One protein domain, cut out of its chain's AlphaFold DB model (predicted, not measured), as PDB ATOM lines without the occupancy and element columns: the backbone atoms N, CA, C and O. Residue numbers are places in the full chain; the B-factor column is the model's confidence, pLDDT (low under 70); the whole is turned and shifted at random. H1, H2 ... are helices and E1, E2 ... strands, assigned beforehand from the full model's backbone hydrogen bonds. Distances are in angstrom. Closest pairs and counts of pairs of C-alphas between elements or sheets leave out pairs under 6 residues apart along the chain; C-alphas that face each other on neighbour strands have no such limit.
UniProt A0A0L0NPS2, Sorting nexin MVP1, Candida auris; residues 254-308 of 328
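AT A GLANCE: This is residues 254 to 308 of the 328 residues of the protein "Sorting nexin MVP1" of Candida auris (UniProt A0A0L0NPS2). A narrow, strongly twisted meander of three strands, E1, E2 and E3, each the antiparallel neighbour of the one before, runs on into a helix, H1, and residues 296 to 308, of which 296 to 307 belong to H1, stick out from it. Residues 279 to 284, in the loop between E2 and E3, also stand free. The printed part has 55 residues, with E1, E2, E3, H1 along the chain and sheet order E1, E2, E3; the class is mixed. It is loose, radius of gyration of the C-alphas 13.9 A, and flat, spanning 41 by 30 by 16 A.

HOW THE PARTS SIT: E1, residues 254 to 262, bends by 72 degrees at residue 259. It forms an antiparallel hairpin with E2, residues 268 to 275, at 151 degrees; N 256 and O 272, 2.9 A apart, are within hydrogen-bond range. E2 and E3, residues 288 to 293, form another at 158 degrees, with N 273 and O 290 at 2.8 A. H1, residues 294 to 307, only grazes the sheet, with residues 294 to 295; the closest C-alphas of E2 and H1, Ile 269 and Tyr 294, are 7.2 A apart. Every O i to N i+4 pair in H1 is within hydrogen-bond range.

IN THESE COORDINATES: From first to last C-alpha, E1 measures 20.2 A from (238.457, 188.952, 200.183), E2 22.2 A, E3 16.8 A and H1 20.0 A, to (235.631, 207.054, 182.906).

THE WHOLE: The C-alphas farthest apart, of Leu 265 and Met 281, are 41.0 A apart. The printed part has no cut; the link E2 to E3 is long. pLDDT is under 70 at residues 259 to 266 and 279 to 286.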
ATOM      1  N   SER A 254     239.089 190.267 200.072       84.69
ATOM      2  CA  SER A 254     238.457 188.952 200.183       84.69
ATOM      3  C   SER A 254     237.006 189.041 199.731       84.69
ATOM      4  O   SER A 254     236.274 189.944 200.130       84.69
ATOM      5  N   ILE A 255     236.589 188.098 198.892       88.06
ATOM      6  CA  ILE A 255     235.222 188.007 198.386       88.06
ATOM      7  C   ILE A 255     234.674 186.645 198.793       88.06
ATOM      8  O   ILE A 255     235.282 185.615 198.504       88.06
ATOM      9  N   LYS A 256     233.531 186.643 199.477       87.12
ATOM     10  CA  LYS A 256     232.810 185.431 199.871       87.12
ATOM     11  C   LYS A 256     231.387 185.491 199.351       87.12
ATOM     12  O   LYS A 256     230.727 186.518 199.473       87.12
ATOM     13  N   GLU A 257     230.921 184.386 198.792       85.25
ATOM     14  CA  GLU A 257     229.516 184.220 198.438       85.25
ATOM     15  C   GLU A 257     228.676 184.158 199.719       85.25
ATOM     16  O   GLU A 257     229.009 183.423 200.651       85.25
ATOM     17  N   VAL A 258     227.620 184.964 199.788       82.00
ATOM     18  CA  VAL A 258     226.620 184.886 200.852       82.00
ATOM     19  C   VAL A 258     225.624 183.798 200.437       82.00
ATOM     20  O   VAL A 258     224.999 183.934 199.384       82.00
ATOM     21  N   PRO A 259     225.496 182.701 201.208       66.25
ATOM     22  CA  PRO A 259     224.692 181.539 200.814       66.25
ATOM     23  C   PRO A 259     223.187 181.836 200.779       66.25
ATOM     24  O   PRO A 259     222.428 181.150 200.092       66.25
ATOM     25  N   GLU A 260     222.751 182.868 201.497       67.50
ATOM     26  CA  GLU A 260     221.378 183.349 201.468       67.50
ATOM     27  C   GLU A 260     221.148 184.127 200.171       67.50
ATOM     28  O   GLU A 260     221.662 185.226 199.969       67.50
ATOM     29  N   LYS A 261     220.384 183.520 199.258       67.06
ATOM     30  CA  LYS A 261     219.900 184.217 198.068       67.06
ATOM     31  C   LYS A 261     218.874 185.253 198.517       67.06
ATOM     32  O   LYS A 261     217.783 184.883 198.948       67.06
ATOM     33  N   GLU A 262     219.226 186.526 198.410       57.62
ATOM     34  CA  GLU A 262     218.329 187.635 198.730       57.62
ATOM     35  C   GLU A 262     217.487 188.033 197.512       57.62
ATOM     36  O   GLU A 262     217.797 187.685 196.371       57.62
ATOM     37  N   GLY A 263     216.411 188.779 197.760       56.47
ATOM     38  CA  GLY A 263     215.439 189.197 196.753       56.47
ATOM     39  C   GLY A 263     214.138 188.403 196.850       56.47
ATOM     40  O   GLY A 263     214.133 187.176 196.780       56.47
ATOM     41  N   LEU A 264     213.027 189.125 197.014       53.66
ATOM     42  CA  LEU A 264     211.694 188.541 197.186       53.66
ATOM     43  C   LEU A 264     211.188 187.861 195.897       53.66
ATOM     44  O   LEU A 264     210.570 186.805 195.972       53.66
ATOM     45  N   LEU A 265     211.487 188.451 194.729       44.91
ATOM     46  CA  LEU A 265     211.103 187.937 193.403       44.91
ATOM     47  C   LEU A 265     212.314 187.448 192.586       44.91
ATOM     48  O   LEU A 265     212.273 186.354 192.030       44.91
ATOM     49  N   PHE A 266     213.426 188.196 192.575       60.56
ATOM     50  CA  PHE A 266     214.667 187.805 191.888       60.56
ATOM     51  C   PHE A 266     215.751 187.448 192.887       60.56
ATOM     52  O   PHE A 266     216.477 188.312 193.391       60.56
ATOM     53  N   LYS A 267     215.856 186.144 193.148       72.12
ATOM     54  CA  LYS A 267     216.927 185.579 193.963       72.12
ATOM     55  C   LYS A 267     218.268 185.893 193.315       72.12
ATOM     56  O   LYS A 267     218.607 185.330 192.276       72.12
ATOM     57  N   HIS A 268     219.038 186.769 193.939       73.62
ATOM     58  CA  HIS A 268     220.390 187.091 193.520       73.62
ATOM     59  C   HIS A 268     221.392 186.607 194.557       73.62
ATOM     60  O   HIS A 268     221.110 186.484 195.748       73.62
ATOM     61  N   ILE A 269     222.582 186.296 194.061       81.38
ATOM     62  CA  ILE A 269     223.713 185.954 194.904       81.38
ATOM     63  C   ILE A 269     224.355 187.264 195.342       81.38
ATOM     64  O   ILE A 269     224.763 188.078 194.505       81.38
ATOM     65  N   ASN A 270     224.443 187.445 196.652       86.12
ATOM     66  CA  ASN A 270     225.210 188.520 197.244       86.12
ATOM     67  C   ASN A 270     226.628 188.057 197.542       86.12
ATOM     68  O   ASN A 270     226.884 186.914 197.915       86.12
ATOM     69  N   TYR A 271     227.559 188.983 197.404       87.94
ATOM     70  CA  TYR A 271     228.956 188.796 197.721       87.94
ATOM     71  C   TYR A 271     229.313 189.708 198.884       87.94
ATOM     72  O   TYR A 271     229.143 190.927 198.833       87.94
ATOM     73  N   CYS A 272     229.825 189.099 199.943       89.25
ATOM     74  CA  CYS A 272     230.453 189.790 201.046       89.25
ATOM     75  C   CYS A 272     231.896 190.105 200.662       89.25
ATOM     76  O   CYS A 272     232.732 189.205 200.551       89.25
ATOM     77  N   ILE A 273     232.186 191.389 200.491       90.06
ATOM     78  CA  ILE A 273     233.509 191.907 200.159       90.06
ATOM     79  C   ILE A 273     234.109 192.476 201.437       90.06
ATOM     80  O   ILE A 273     233.542 193.394 202.034       90.06
ATOM     81  N   THR A 274     235.251 191.946 201.857       87.12
ATOM     82  CA  THR A 274     236.010 192.474 202.990       87.12
ATOM     83  C   THR A 274     237.391 192.928 202.551       87.12
ATOM     84  O   THR A 274     238.056 192.270 201.753       87.12
ATOM     85  N   HIS A 275     237.832 194.077 203.053       83.62
ATOM     86  CA  HIS A 275     239.150 194.614 202.735       83.62
ATOM     87  C   HIS A 275     239.749 195.368 203.919       83.62
ATOM     88  O   HIS A 275     239.021 195.952 204.720       83.62
ATOM     89  N   ASN A 276     241.080 195.381 203.992       76.44
ATOM     90  CA  ASN A 276     241.849 196.115 205.007       76.44
ATOM     91  C   ASN A 276     242.606 197.327 204.417       76.44
ATOM     92  O   ASN A 276     243.446 197.923 205.086       76.44
ATOM     93  N   LEU A 277     242.318 197.674 203.158       74.06
ATOM     94  CA  LEU A 277     242.866 198.829 202.439       74.06
ATOM     95  C   LEU A 277     242.608 200.138 203.193       74.06
ATOM     96  O   LEU A 277     241.473 200.460 203.562       74.06
ATOM     97  N   LYS A 278     243.650 200.956 203.311       70.06
ATOM     98  CA  LYS A 278     243.536 202.347 203.758       70.06
ATOM     99  C   LYS A 278     243.129 203.229 202.577       70.06
ATOM    100  O   LYS A 278     243.958 203.896 201.968       70.06
ATOM    101  N   LEU A 279     241.846 203.199 202.215       64.56
ATOM    102  CA  LEU A 279     241.294 204.148 201.242       64.56
ATOM    103  C   LEU A 279     241.117 205.520 201.913       64.56
ATOM    104  O   LEU A 279     240.220 205.688 202.740       64.56
ATOM    105  N   GLY A 280     241.967 206.477 201.532       58.78
ATOM    106  CA  GLY A 280     241.919 207.870 201.984       58.78
ATOM    107  C   GLY A 280     242.715 208.156 203.263       58.78
ATOM    108  O   GLY A 280     243.092 207.251 204.004       58.78
ATOM    109  N   MET A 281     242.969 209.443 203.516       54.00
ATOM    110  CA  MET A 281     243.804 209.919 204.630       54.00
ATOM    111  C   MET A 281     243.100 209.890 206.004       54.00
ATOM    112  O   MET A 281     243.774 210.062 207.011       54.00
ATOM    113  N   HIS A 282     241.783 209.640 206.067       54.22
ATOM    114  CA  HIS A 282     240.976 209.837 207.289       54.22
ATOM    115  C   HIS A 282     240.007 208.694 207.658       54.22
ATOM    116  O   HIS A 282     239.158 208.854 208.530       54.22
ATOM    117  N   GLY A 283     240.104 207.520 207.026       57.50
ATOM    118  CA  GLY A 283     239.251 206.380 207.390       57.50
ATOM    119  C   GLY A 283     239.755 205.646 208.642       57.50
ATOM    120  O   GLY A 283     240.969 205.463 208.765       57.50
ATOM    121  N   PRO A 284     238.872 205.156 209.539       56.16
ATOM    122  CA  PRO A 284     239.299 204.331 210.664       56.16
ATOM    123  C   PRO A 284     240.070 203.107 210.153       56.16
ATOM    124  O   PRO A 284     239.653 202.437 209.202       56.16
ATOM    125  N   ALA A 285     241.224 202.844 210.766       58.94
ATOM    126  CA  ALA A 285     242.031 201.673 210.462       58.94
ATOM    127  C   ALA A 285     241.261 200.414 210.887       58.94
ATOM    128  O   ALA A 285     240.939 200.253 212.061       58.94
ATOM    129  N   GLY A 286     240.947 199.527 209.943       67.75
ATOM    130  CA  GLY A 286     240.212 198.304 210.245       67.75
ATOM    131  C   GLY A 286     239.666 197.594 209.013       67.75
ATOM    132  O   GLY A 286     239.752 198.092 207.890       67.75
ATOM    133  N   GLN A 287     239.097 196.410 209.243       71.94
ATOM    134  CA  GLN A 287     238.439 195.627 208.206       71.94
ATOM    135  C   GLN A 287     237.104 196.270 207.834       71.94
ATOM    136  O   GLN A 287     236.184 196.339 208.647       71.94
ATOM    137  N   LYS A 288     236.979 196.703 206.582       81.00
ATOM    138  CA  LYS A 288     235.723 197.201 206.018       81.00
ATOM    139  C   LYS A 288     234.991 196.057 205.333       81.00
ATOM    140  O   LYS A 288     235.611 195.254 204.633       81.00
ATOM    141  N   LYS A 289     233.672 195.991 205.520       85.25
ATOM    142  CA  LYS A 289     232.788 194.979 204.928       85.25
ATOM    143  C   LYS A 289     231.679 195.658 204.140       85.25
ATOM    144  O   LYS A 289     231.034 196.571 204.643       85.25
ATOM    145  N   VAL A 290     231.440 195.180 202.925       87.88
ATOM    146  CA  VAL A 290     230.362 195.654 202.053       87.88
ATOM    147  C   VAL A 290     229.691 194.454 201.389       87.88
ATOM    148  O   VAL A 290     230.365 193.492 201.023       87.88
ATOM    149  N   ILE A 291     228.369 194.508 201.235       87.75
ATOM    150  CA  ILE A 291     227.594 193.519 200.479       87.75
ATOM    151  C   ILE A 291     227.258 194.097 199.103       87.75
ATOM    152  O   ILE A 291     226.769 195.226 199.013       87.75
ATOM    153  N   ARG A 292     227.549 193.352 198.034       90.94
ATOM    154  CA  ARG A 292     227.213 193.717 196.647       90.94
ATOM    155  C   ARG A 292     226.769 192.499 195.857       90.94
ATOM    156  O   ARG A 292     227.236 191.393 196.114       90.94
ATOM    157  N   ARG A 293     225.938 192.710 194.845       88.12
ATOM    158  CA  ARG A 293     225.508 191.677 193.887       88.12
ATOM    159  C   ARG A 293     226.316 191.757 192.592       88.12
ATOM    160  O   ARG A 293     226.962 192.765 192.318       88.12
ATOM    161  N   TYR A 294     226.254 190.712 191.762       86.88
ATOM    162  CA  TYR A 294     226.988 190.664 190.484       86.88
ATOM    163  C   TYR A 294     226.694 191.871 189.573       86.88
ATOM    164  O   TYR A 294     227.608 192.414 188.959       86.88
ATOM    165  N   SER A 295     225.436 192.320 189.501       86.88
ATOM    166  CA  SER A 295     225.052 193.463 188.660       86.88
ATOM    167  C   SER A 295     225.684 194.783 189.101       86.88
ATOM    168  O   SER A 295     225.948 195.625 188.249       86.88
ATOM    169  N   ASP A 296     226.014 194.949 190.385       90.31
ATOM    170  CA  ASP A 296     226.732 196.140 190.851       90.31
ATOM    171  C   ASP A 296     228.165 196.167 190.287       90.31
ATOM    172  O   ASP A 296     228.683 197.226 189.941       90.31
ATOM    173  N   PHE A 297     228.804 194.998 190.146       90.62
ATOM    174  CA  PHE A 297     230.120 194.883 189.508       90.62
ATOM    175  C   PHE A 297     230.054 195.109 187.997       90.62
ATOM    176  O   PHE A 297     230.985 195.683 187.436       90.62
ATOM    177  N   ALA A 298     228.968 194.686 187.345       89.38
ATOM    178  CA  ALA A 298     228.740 194.977 185.932       89.38
ATOM    179  C   ALA A 298     228.605 196.479 185.688       89.38
ATOM    180  O   ALA A 298     229.323 197.032 184.859       89.38
ATOM    181  N   TRP A 299     227.793 197.147 186.507       92.44
ATOM    182  CA  TRP A 299     227.668 198.597 186.473       92.44
ATOM    183  C   TRP A 299     229.005 199.301 186.755       92.44
ATOM    184  O   TRP A 299     229.381 200.240 186.054       92.44
ATOM    185  N   LEU A 300     229.778 198.821 187.739       91.62
ATOM    186  CA  LEU A 300     231.112 199.356 188.022       91.62
ATOM    187  C   LEU A 300     232.063 199.191 186.826       91.62
ATOM    188  O   LEU A 300     232.815 200.115 186.526       91.62
ATOM    189  N   LEU A 301     232.045 198.042 186.143       89.69
ATOM    190  CA  LEU A 301     232.861 197.810 184.950       89.69
ATOM    191  C   LEU A 301     232.509 198.809 183.838       89.69
ATOM    192  O   LEU A 301     233.409 199.443 183.291       89.69
ATOM    193  N   GLU A 302     231.221 198.982 183.536       89.56
ATOM    194  CA  GLU A 302     230.745 199.946 182.534       89.56
ATOM    195  C   GLU A 302     231.165 201.375 182.881       89.56
ATOM    196  O   GLU A 302     231.687 202.112 182.039       89.56
ATOM    197  N   PHE A 303     231.013 201.752 184.152       93.62
ATOM    198  CA  PHE A 303     231.443 203.053 184.639       93.62
ATOM    199  C   PHE A 303     232.956 203.259 184.482       93.62
ATOM    200  O   PHE A 303     233.390 204.315 184.016       93.62
ATOM    201  N   LEU A 304     233.774 202.264 184.842       89.56
ATOM    202  CA  LEU A 304     235.229 202.343 184.702       89.56
ATOM    203  C   LEU A 304     235.647 202.453 183.235       89.56
ATOM    204  O   LEU A 304     236.532 203.253 182.935       89.56
ATOM    205  N   LEU A 305     235.002 201.708 182.333       87.94
ATOM    206  CA  LEU A 305     235.262 201.775 180.891       87.94
ATOM    207  C   LEU A 305     234.960 203.170 180.336       87.94
ATOM    208  O   LEU A 305     235.764 203.716 179.585       87.94
ATOM    209  N   LYS A 306     233.842 203.773 180.757       90.38
ATOM    210  CA  LYS A 306     233.464 205.135 180.359       90.38
ATOM    211  C   LYS A 306     234.407 206.195 180.932       90.38
ATOM    212  O   LYS A 306     234.751 207.148 180.240       90.38
ATOM    213  N   LYS A 307     234.808 206.058 182.199       93.00
ATOM    214  CA  LYS A 307     235.631 207.054 182.906       93.00
ATOM    215  C   LYS A 307     237.111 206.990 182.530       93.00
ATOM    216  O   LYS A 307     237.778 208.022 182.524       93.00
ATOM    217  N   TYR A 308     237.632 205.799 182.253       90.81
ATOM    218  CA  TYR A 308     239.044 205.568 181.959       90.81
ATOM    219  C   TYR A 308     239.216 204.912 180.583       90.81
ATOM    220  O   TYR A 308     239.625 203.746 180.505       90.81
TER     221      TYR A 308